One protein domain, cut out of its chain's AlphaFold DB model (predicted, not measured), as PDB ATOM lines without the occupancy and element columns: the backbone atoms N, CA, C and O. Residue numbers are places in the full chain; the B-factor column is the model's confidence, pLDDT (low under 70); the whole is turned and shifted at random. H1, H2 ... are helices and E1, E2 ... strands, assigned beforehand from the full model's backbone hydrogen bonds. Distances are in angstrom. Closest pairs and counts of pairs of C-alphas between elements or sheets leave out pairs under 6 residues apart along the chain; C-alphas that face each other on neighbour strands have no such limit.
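What this domain is: This is residues 153 to 219 of the 508 residues of an uncharacterized protein of Halobiforma lacisalsi AJ5 (UniProt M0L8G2). Little regular structure: two hairpins, E1-E2 and E3-E4, form a small, strongly twisted sheet, with short helix H1 beside it and a long loop, residues 176 to 203, reaching away and folding back. The 67 printed residues include E1, E2, E3, E4 and H1 in chain order; the antiparallel sheet runs E1-E2-E4-E3. The class is mixed, with 24 residues in named elements. It is only just compact, close to loose: radius of gyration of the C-alphas 12.6 A, spans 36 by 29 by 21 A.

Where its parts are: E1, residues 159 to 162, starts at C-alpha 159 (142.404, -28.600, 36.024). E2, residues 170 to 175, is 16.1 A long; E3 is 204 to 206; E4, 209 to 213, is 12.9 A. H1, 214 to 219, ends at C-alpha 219 (139.931, -13.547, 46.016).

How they stand to each other: Within hydrogen-bond range are N 161 and O 171 of E1-E2, 2.9 A, N 172 and O 212 of E2-E4, 2.8 A, and N 204 and O 211 of E4-E3, 3.0 A. H1 is on the sheet, height 6.8 A, over none of its strands; the closest C-alphas of E2 and H1, Tyr 171 and Val 214, are 5.2 A apart. In H1 every O i to N i+4 pair is within range.

The domain as a whole: The farthest C-alphas, Pro 153 and Lys 190, are 38.6 A apart. The printed part has no cut; the E2 to E3 link is long, and pLDDT is under 70 at residues 188 to 199.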
ATOM      1  N   PRO A 153     149.397 -19.654  23.525       77.31
ATOM      2  CA  PRO A 153     148.632 -20.654  22.799       77.31
ATOM      3  C   PRO A 153     148.219 -21.801  23.732       77.31
ATOM      4  O   PRO A 153     149.060 -22.591  24.155       77.31
ATOM      5  N   GLY A 154     146.918 -21.932  23.995       83.94
ATOM      6  CA  GLY A 154     146.339 -23.031  24.777       83.94
ATOM      7  C   GLY A 154     145.705 -22.584  26.095       83.94
ATOM      8  O   GLY A 154     145.526 -21.394  26.335       83.94
ATOM      9  N   ARG A 155     145.336 -23.563  26.931       88.25
ATOM     10  CA  ARG A 155     144.765 -23.348  28.269       88.25
ATOM     11  C   ARG A 155     145.841 -22.880  29.248       88.25
ATOM     12  O   ARG A 155     146.937 -23.440  29.261       88.25
ATOM     13  N   VAL A 156     145.509 -21.908  30.093       90.25
ATOM     14  CA  VAL A 156     146.344 -21.515  31.235       90.25
ATOM     15  C   VAL A 156     146.076 -22.445  32.410       90.25
ATOM     16  O   VAL A 156     147.021 -22.880  33.057       90.25
ATOM     17  N   CYS A 157     144.814 -22.790  32.653       92.50
ATOM     18  CA  CYS A 157     144.403 -23.743  33.675       92.50
ATOM     19  C   CYS A 157     144.002 -25.081  33.039       92.50
ATOM     20  O   CYS A 157     143.092 -25.145  32.210       92.50
ATOM     21  N   THR A 158     144.672 -26.169  33.426       91.56
ATOM     22  CA  THR A 158     144.394 -27.527  32.924       91.56
ATOM     23  C   THR A 158     143.495 -28.341  33.840       91.56
ATOM     24  O   THR A 158     142.917 -29.325  33.380       91.56
ATOM     25  N   GLY A 159     143.286 -27.908  35.086       90.75
ATOM     26  CA  GLY A 159     142.404 -28.600  36.024       90.75
ATOM     27  C   GLY A 159     142.280 -27.919  37.382       90.75
ATOM     28  O   GLY A 159     143.053 -27.027  37.720       90.75
ATOM     29  N   ILE A 160     141.307 -28.379  38.167       90.50
ATOM     30  CA  ILE A 160     141.149 -28.054  39.588       90.50
ATOM     31  C   ILE A 160     141.171 -29.384  40.334       90.50
ATOM     32  O   ILE A 160     140.356 -30.259  40.046       90.50
ATOM     33  N   THR A 161     142.139 -29.576  41.228       91.00
ATOM     34  CA  THR A 161     142.411 -30.887  41.831       91.00
ATOM     35  C   THR A 161     142.833 -30.775  43.289       91.00
ATOM     36  O   THR A 161     143.434 -29.784  43.706       91.00
ATOM     37  N   GLU A 162     142.544 -31.812  44.070       91.50
ATOM     38  CA  GLU A 162     143.098 -31.966  45.414       91.50
ATOM     39  C   GLU A 162     144.559 -32.409  45.324       91.50
ATOM     40  O   GLU A 162     144.917 -33.259  44.502       91.50
ATOM     41  N   MET A 163     145.400 -31.863  46.202       89.06
ATOM     42  CA  MET A 163     146.812 -32.236  46.305       89.06
ATOM     43  C   MET A 163     147.144 -32.592  47.760       89.06
ATOM     44  O   MET A 163     147.673 -31.745  48.476       89.06
ATOM     45  N   PRO A 164     146.890 -33.841  48.206       86.50
ATOM     46  CA  PRO A 164     147.041 -34.238  49.615       86.50
ATOM     47  C   PRO A 164     148.440 -33.997  50.201       86.50
ATOM     48  O   PRO A 164     148.618 -33.791  51.396       86.50
ATOM     49  N   GLU A 165     149.463 -34.017  49.350       86.19
ATOM     50  CA  GLU A 165     150.856 -33.726  49.707       86.19
ATOM     51  C   GLU A 165     151.140 -32.238  49.980       86.19
ATOM     52  O   GLU A 165     152.164 -31.918  50.583       86.19
ATOM     53  N   PHE A 166     150.247 -31.336  49.566       84.44
ATOM     54  CA  PHE A 166     150.302 -29.898  49.850       84.44
ATOM     55  C   PHE A 166     149.354 -29.493  50.992       84.44
ATOM     56  O   PHE A 166     149.239 -28.308  51.295       84.44
ATOM     57  N   GLY A 167     148.714 -30.470  51.645       81.06
ATOM     58  CA  GLY A 167     147.705 -30.275  52.684       81.06
ATOM     59  C   GLY A 167     146.284 -30.506  52.174       81.06
ATOM     60  O   GLY A 167     146.070 -30.895  51.026       81.06
ATOM     61  N   ASP A 168     145.309 -30.262  53.044       74.31
ATOM     62  CA  ASP A 168     143.894 -30.361  52.691       74.31
ATOM     63  C   ASP A 168     143.483 -29.111  51.894       74.31
ATOM     64  O   ASP A 168     143.615 -27.986  52.382       74.31
ATOM     65  N   GLY A 169     143.008 -29.287  50.658       83.19
ATOM     66  CA  GLY A 169     142.524 -28.184  49.826       83.19
ATOM     67  C   GLY A 169     142.569 -28.454  48.321       83.19
ATOM     68  O   GLY A 169     143.262 -29.358  47.846       83.19
ATOM     69  N   LEU A 170     141.826 -27.635  47.576       90.06
ATOM     70  CA  LEU A 170     141.818 -27.628  46.115       90.06
ATOM     71  C   LEU A 170     142.860 -26.649  45.567       90.06
ATOM     72  O   LEU A 170     143.071 -25.559  46.109       90.06
ATOM     73  N   TYR A 171     143.468 -27.036  44.451       93.38
ATOM     74  CA  TYR A 171     144.464 -26.254  43.734       93.38
ATOM     75  C   TYR A 171     144.109 -26.166  42.251       93.38
ATOM     76  O   TYR A 171     143.698 -27.156  41.643       93.38
ATOM     77  N   LEU A 172     144.325 -24.993  41.658       94.12
ATOM     78  CA  LEU A 172     144.371 -24.831  40.211       94.12
ATOM     79  C   LEU A 172     145.680 -25.415  39.683       94.12
ATOM     80  O   LEU A 172     146.756 -25.060  40.168       94.12
ATOM     81  N   GLU A 173     145.593 -26.269  38.672       95.00
ATOM     82  CA  GLU A 173     146.738 -26.793  37.940       95.00
ATOM     83  C   GLU A 173     147.037 -25.900  36.732       95.00
ATOM     84  O   GLU A 173     146.234 -25.788  35.804       95.00
ATOM     85  N   ILE A 174     148.208 -25.265  36.744       94.56
ATOM     86  CA  ILE A 174     148.666 -24.348  35.699       94.56
ATOM     87  C   ILE A 174     149.981 -24.880  35.123       94.56
ATOM     88  O   ILE A 174     150.993 -24.883  35.831       94.56
ATOM     89  N   PRO A 175     150.043 -25.283  33.843       93.38
ATOM     90  CA  PRO A 175     151.290 -25.715  33.230       93.38
ATOM     91  C   PRO A 175     152.370 -24.646  33.333       93.38
ATOM     92  O   PRO A 175     152.123 -23.467  33.069       93.38
ATOM     93  N   MET A 176     153.610 -25.040  33.632       89.94
ATOM     94  CA  MET A 176     154.723 -24.084  33.733       89.94
ATOM     95  C   MET A 176     154.915 -23.248  32.455       89.94
ATOM     96  O   MET A 176     155.356 -22.101  32.516       89.94
ATOM     97  N   ALA A 177     154.553 -23.795  31.291       88.75
ATOM     98  CA  ALA A 177     154.569 -23.065  30.026       88.75
ATOM     99  C   ALA A 177     153.583 -21.878  30.008       88.75
ATOM    100  O   ALA A 177     153.890 -20.833  29.425       88.75
ATOM    101  N   ALA A 178     152.443 -21.998  30.692       87.50
ATOM    102  CA  ALA A 178     151.413 -20.969  30.805       87.50
ATOM    103  C   ALA A 178     151.570 -20.077  32.054       87.50
ATOM    104  O   ALA A 178     151.089 -18.947  32.066       87.50
ATOM    105  N   ALA A 179     152.309 -20.537  33.066       86.62
ATOM    106  CA  ALA A 179     152.499 -19.866  34.351       86.62
ATOM    107  C   ALA A 179     153.062 -18.438  34.259       86.62
ATOM    108  O   ALA A 179     154.143 -18.220  33.708       86.62
ATOM    109  N   SER A 180     152.366 -17.474  34.861       85.00
ATOM    110  CA  SER A 180     152.760 -16.062  34.956       85.00
ATOM    111  C   SER A 180     153.133 -15.676  36.393       85.00
ATOM    112  O   SER A 180     152.902 -16.436  37.334       85.00
ATOM    113  N   ARG A 181     153.657 -14.457  36.600       85.62
ATOM    114  CA  ARG A 181     153.864 -13.920  37.961       85.62
ATOM    115  C   ARG A 181     152.570 -13.879  38.781       85.62
ATOM    116  O   ARG A 181     152.635 -14.020  39.994       85.62
ATOM    117  N   LYS A 182     151.406 -13.772  38.127       86.31
ATOM    118  CA  LYS A 182     150.093 -13.783  38.787       86.31
ATOM    119  C   LYS A 182     149.786 -15.111  39.486       86.31
ATOM    120  O   LYS A 182     148.879 -15.155  40.304       86.31
ATOM    121  N   CYS A 183     150.518 -16.184  39.176       87.00
ATOM    122  CA  CYS A 183     150.369 -17.494  39.816       87.00
ATOM    123  C   CYS A 183     151.120 -17.594  41.154       87.00
ATOM    124  O   CYS A 183     151.012 -18.615  41.829       87.00
ATOM    125  N   LEU A 184     151.933 -16.594  41.519       88.69
ATOM    126  CA  LEU A 184     152.698 -16.599  42.762       88.69
ATOM    127  C   LEU A 184     151.827 -16.096  43.916       88.69
ATOM    128  O   LEU A 184     151.483 -14.919  43.968       88.69
ATOM    129  N   VAL A 185     151.518 -16.993  44.847       87.19
ATOM    130  CA  VAL A 185     150.713 -16.725  46.041       87.19
ATOM    131  C   VAL A 185     151.601 -16.858  47.263       87.19
ATOM    132  O   VAL A 185     152.403 -17.794  47.357       87.19
ATOM    133  N   ARG A 186     151.457 -15.931  48.203       83.19
ATOM    134  CA  ARG A 186     152.172 -15.938  49.479       83.19
ATOM    135  C   ARG A 186     151.172 -15.868  50.623       83.19
ATOM    136  O   ARG A 186     150.125 -15.248  50.479       83.19
ATOM    137  N   ALA A 187     151.496 -16.507  51.739       77.12
ATOM    138  CA  ALA A 187     150.751 -16.350  52.973       77.12
ATOM    139  C   ALA A 187     150.862 -14.892  53.427       77.12
ATOM    140  O   ALA A 187     151.966 -14.337  53.441       77.12
ATOM    141  N   GLU A 188     149.739 -14.287  53.805       63.59
ATOM    142  CA  GLU A 188     149.741 -12.951  54.389       63.59
ATOM    143  C   GLU A 188     150.550 -12.963  55.695       63.59
ATOM    144  O   GLU A 188     150.194 -13.610  56.684       63.59
ATOM    145  N   GLY A 189     151.688 -12.268  55.684       45.00
ATOM    146  CA  GLY A 189     152.448 -11.945  56.885       45.00
ATOM    147  C   GLY A 189     151.893 -10.675  57.527       45.00
ATOM    148  O   GLY A 189     151.433  -9.770  56.838       45.00
ATOM    149  N   LYS A 190     151.968 -10.573  58.858       34.72
ATOM    150  CA  LYS A 190     151.736  -9.313  59.582       34.72
ATOM    151  C   LYS A 190     152.839  -8.293  59.250       34.72
ATOM    152  O   LYS A 190     153.730  -8.094  60.068       34.72
ATOM    153  N   SER A 191     152.788  -7.652  58.090       35.81
ATOM    154  CA  SER A 191     153.432  -6.355  57.849       35.81
ATOM    155  C   SER A 191     152.888  -5.732  56.566       35.81
ATOM    156  O   SER A 191     153.186  -6.167  55.458       35.81
ATOM    157  N   SER A 192     152.086  -4.689  56.741       42.28
ATOM    158  CA  SER A 192     151.676  -3.754  55.702       42.28
ATOM    159  C   SER A 192     152.874  -2.893  55.300       42.28
ATOM    160  O   SER A 192     153.215  -1.941  55.999       42.28
ATOM    161  N   THR A 193     153.563  -3.262  54.225       34.88
ATOM    162  CA  THR A 193     154.411  -2.374  53.410       34.88
ATOM    163  C   THR A 193     154.766  -3.128  52.129       34.88
ATOM    164  O   THR A 193     155.270  -4.248  52.178       34.88
ATOM    165  N   GLU A 194     154.468  -2.531  50.974       39.34
ATOM    166  CA  GLU A 194     154.478  -3.130  49.624       39.34
ATOM    167  C   GLU A 194     155.856  -3.565  49.076       39.34
ATOM    168  O   GLU A 194     156.053  -3.667  47.867       39.34
ATOM    169  N   THR A 195     156.838  -3.869  49.922       41.66
ATOM    170  CA  THR A 195     158.150  -4.356  49.457       41.66
ATOM    171  C   THR A 195     158.697  -5.571  50.195       41.66
ATOM    172  O   THR A 195     159.755  -6.064  49.804       41.66
ATOM    173  N   ASP A 196     157.983  -6.131  51.176       42.25
ATOM    174  CA  ASP A 196     158.492  -7.306  51.887       42.25
ATOM    175  C   ASP A 196     158.028  -8.625  51.234       42.25
ATOM    176  O   ASP A 196     156.926  -9.129  51.454       42.25
ATOM    177  N   GLU A 197     158.914  -9.239  50.440       48.44
ATOM    178  CA  GLU A 197     158.801 -10.604  49.891       48.44
ATOM    179  C   GLU A 197     158.874 -11.709  50.984       48.44
ATOM    180  O   GLU A 197     159.346 -12.822  50.732       48.44
ATOM    181  N   GLY A 198     158.446 -11.418  52.219       50.47
ATOM    182  CA  GLY A 198     158.708 -12.222  53.420       50.47
ATOM    183  C   GLY A 198     157.701 -13.339  53.725       50.47
ATOM    184  O   GLY A 198     157.983 -14.196  54.561       50.47
ATOM    185  N   GLY A 199     156.537 -13.361  53.066       63.16
ATOM    186  CA  GLY A 199     155.506 -14.389  53.275       63.16
ATOM    187  C   GLY A 199     155.869 -15.754  52.671       63.16
ATOM    188  O   GLY A 199     156.464 -15.819  51.586       63.16
ATOM    189  N   GLU A 200     155.486 -16.849  53.348       81.38
ATOM    190  CA  GLU A 200     155.658 -18.221  52.837       81.38
ATOM    191  C   GLU A 200     154.972 -18.357  51.473       81.38
ATOM    192  O   GLU A 200     153.800 -18.024  51.332       81.38
ATOM    193  N   ILE A 201     155.685 -18.862  50.462       86.75
ATOM    194  CA  ILE A 201     155.093 -19.123  49.146       86.75
ATOM    195  C   ILE A 201     154.129 -20.308  49.261       86.75
ATOM    196  O   ILE A 201     154.540 -21.428  49.571       86.75
ATOM    197  N   LEU A 202     152.856 -20.054  48.963       88.12
ATOM    198  CA  LEU A 202     151.789 -21.052  48.975       88.12
ATOM    199  C   LEU A 202     151.657 -21.783  47.637       88.12
ATOM    200  O   LEU A 202     151.218 -22.930  47.614       88.12
ATOM    201  N   THR A 203     152.077 -21.168  46.528       89.75
ATOM    202  CA  THR A 203     152.139 -21.844  45.225       89.75
ATOM    203  C   THR A 203     153.157 -22.982  45.258       89.75
ATOM    204  O   THR A 203     154.319 -22.786  45.623       89.75
ATOM    205  N   ARG A 204     152.746 -24.181  44.839       92.62
ATOM    206  CA  ARG A 204     153.607 -25.375  44.809       92.62
ATOM    207  C   ARG A 204     153.932 -25.781  43.374       92.62
ATOM    208  O   ARG A 204     153.234 -25.401  42.441       92.62
ATOM    209  N   VAL A 205     155.011 -26.539  43.188       92.69
ATOM    210  CA  VAL A 205     155.465 -27.009  41.868       92.69
ATOM    211  C   VAL A 205     155.536 -28.524  41.871       92.69
ATOM    212  O   VAL A 205     156.180 -29.100  42.749       92.69
ATOM    213  N   LYS A 206     154.925 -29.167  40.874       92.56
ATOM    214  CA  LYS A 206     155.039 -30.611  40.648       92.56
ATOM    215  C   LYS A 206     154.696 -30.970  39.207       92.56
ATOM    216  O   LYS A 206     153.889 -30.298  38.586       92.56
ATOM    217  N   ASP A 207     155.341 -32.010  38.677       90.44
ATOM    218  CA  ASP A 207     155.038 -32.598  37.363       90.44
ATOM    219  C   ASP A 207     154.962 -31.570  36.217       90.44
ATOM    220  O   ASP A 207     154.165 -31.693  35.294       90.44
ATOM    221  N   ASN A 208     155.847 -30.562  36.262       91.69
ATOM    222  CA  ASN A 208     155.913 -29.442  35.310       91.69
ATOM    223  C   ASN A 208     154.682 -28.505  35.323       91.69
ATOM    224  O   ASN A 208     154.453 -27.756  34.369       91.69
ATOM    225  N   ASN A 209     153.944 -28.498  36.433       93.69
ATOM    226  CA  ASN A 209     152.812 -27.624  36.721       93.69
ATOM    227  C   ASN A 209     153.058 -26.803  37.998       93.69
ATOM    228  O   ASN A 209     153.763 -27.227  38.921       93.69
ATOM    229  N   LEU A 210     152.455 -25.618  38.044       94.00
ATOM    230  CA  LEU A 210     152.210 -24.856  39.259       94.00
ATOM    231  C   LEU A 210     150.835 -25.225  39.814       94.00
ATOM    232  O   LEU A 210     149.864 -25.301  39.066       94.00
ATOM    233  N   TYR A 211     150.767 -25.390  41.129       94.75
ATOM    234  CA  TYR A 211     149.539 -25.614  41.875       94.75
ATOM    235  C   TYR A 211     149.251 -24.373  42.717       94.75
ATOM    236  O   TYR A 211     149.985 -24.074  43.665       94.75
ATOM    237  N   VAL A 212     148.213 -23.632  42.328       94.19
ATOM    238  CA  VAL A 212     147.795 -22.372  42.962       94.19
ATOM    239  C   VAL A 212     146.603 -22.645  43.883       94.19
ATOM    240  O   VAL A 212     145.636 -23.243  43.412       94.19
ATOM    241  N   PRO A 213     146.631 -22.251  45.170       92.69
ATOM    242  CA  PRO A 213     145.500 -22.471  46.072       92.69
ATOM    243  C   PRO A 213     144.210 -21.823  45.552       92.69
ATOM    244  O   PRO A 213     144.232 -20.658  45.154       92.69
ATOM    245  N   VAL A 214     143.076 -22.530  45.615       90.38
ATOM    246  CA  VAL A 214     141.775 -21.986  45.168       90.38
ATOM    247  C   VAL A 214     141.354 -20.730  45.946       90.38
ATOM    248  O   VAL A 214     140.722 -19.855  45.370       90.38
ATOM    249  N   GLY A 215     141.795 -20.551  47.196       89.19
ATOM    250  CA  GLY A 215     141.525 -19.311  47.939       89.19
ATOM    251  C   GLY A 215     142.066 -18.040  47.258       89.19
ATOM    252  O   GLY A 215     141.430 -16.992  47.326       89.19
ATOM    253  N   ASP A 216     143.196 -18.127  46.542       91.44
ATOM    254  CA  ASP A 216     143.712 -17.004  45.739       91.44
ATOM    255  C   ASP A 216     142.859 -16.764  44.484       91.44
ATOM    256  O   ASP A 216     142.645 -15.615  44.097       91.44
ATOM    257  N   PHE A 217     142.328 -17.832  43.879       91.19
ATOM    258  CA  PHE A 217     141.384 -17.732  42.766       91.19
ATOM    259  C   PHE A 217     140.097 -17.033  43.196       91.19
ATOM    260  O   PHE A 217     139.674 -16.100  42.520       91.19
ATOM    261  N   ASP A 218     139.520 -17.425  44.333       89.12
ATOM    262  CA  ASP A 218     138.286 -16.832  44.852       89.12
ATOM    263  C   ASP A 218     138.468 -15.334  45.146       89.12
ATOM    264  O   ASP A 218     137.625 -14.520  44.765       89.12
ATOM    265  N   SER A 219     139.599 -14.955  45.757       88.56
ATOM    266  CA  SER A 219     139.931 -13.547  46.016       88.56
ATOM    267  C   SER A 219     140.084 -12.753  44.717       88.56
ATOM    268  O   SER A 219     139.426 -11.731  44.533       88.56
TER     269      SER A 219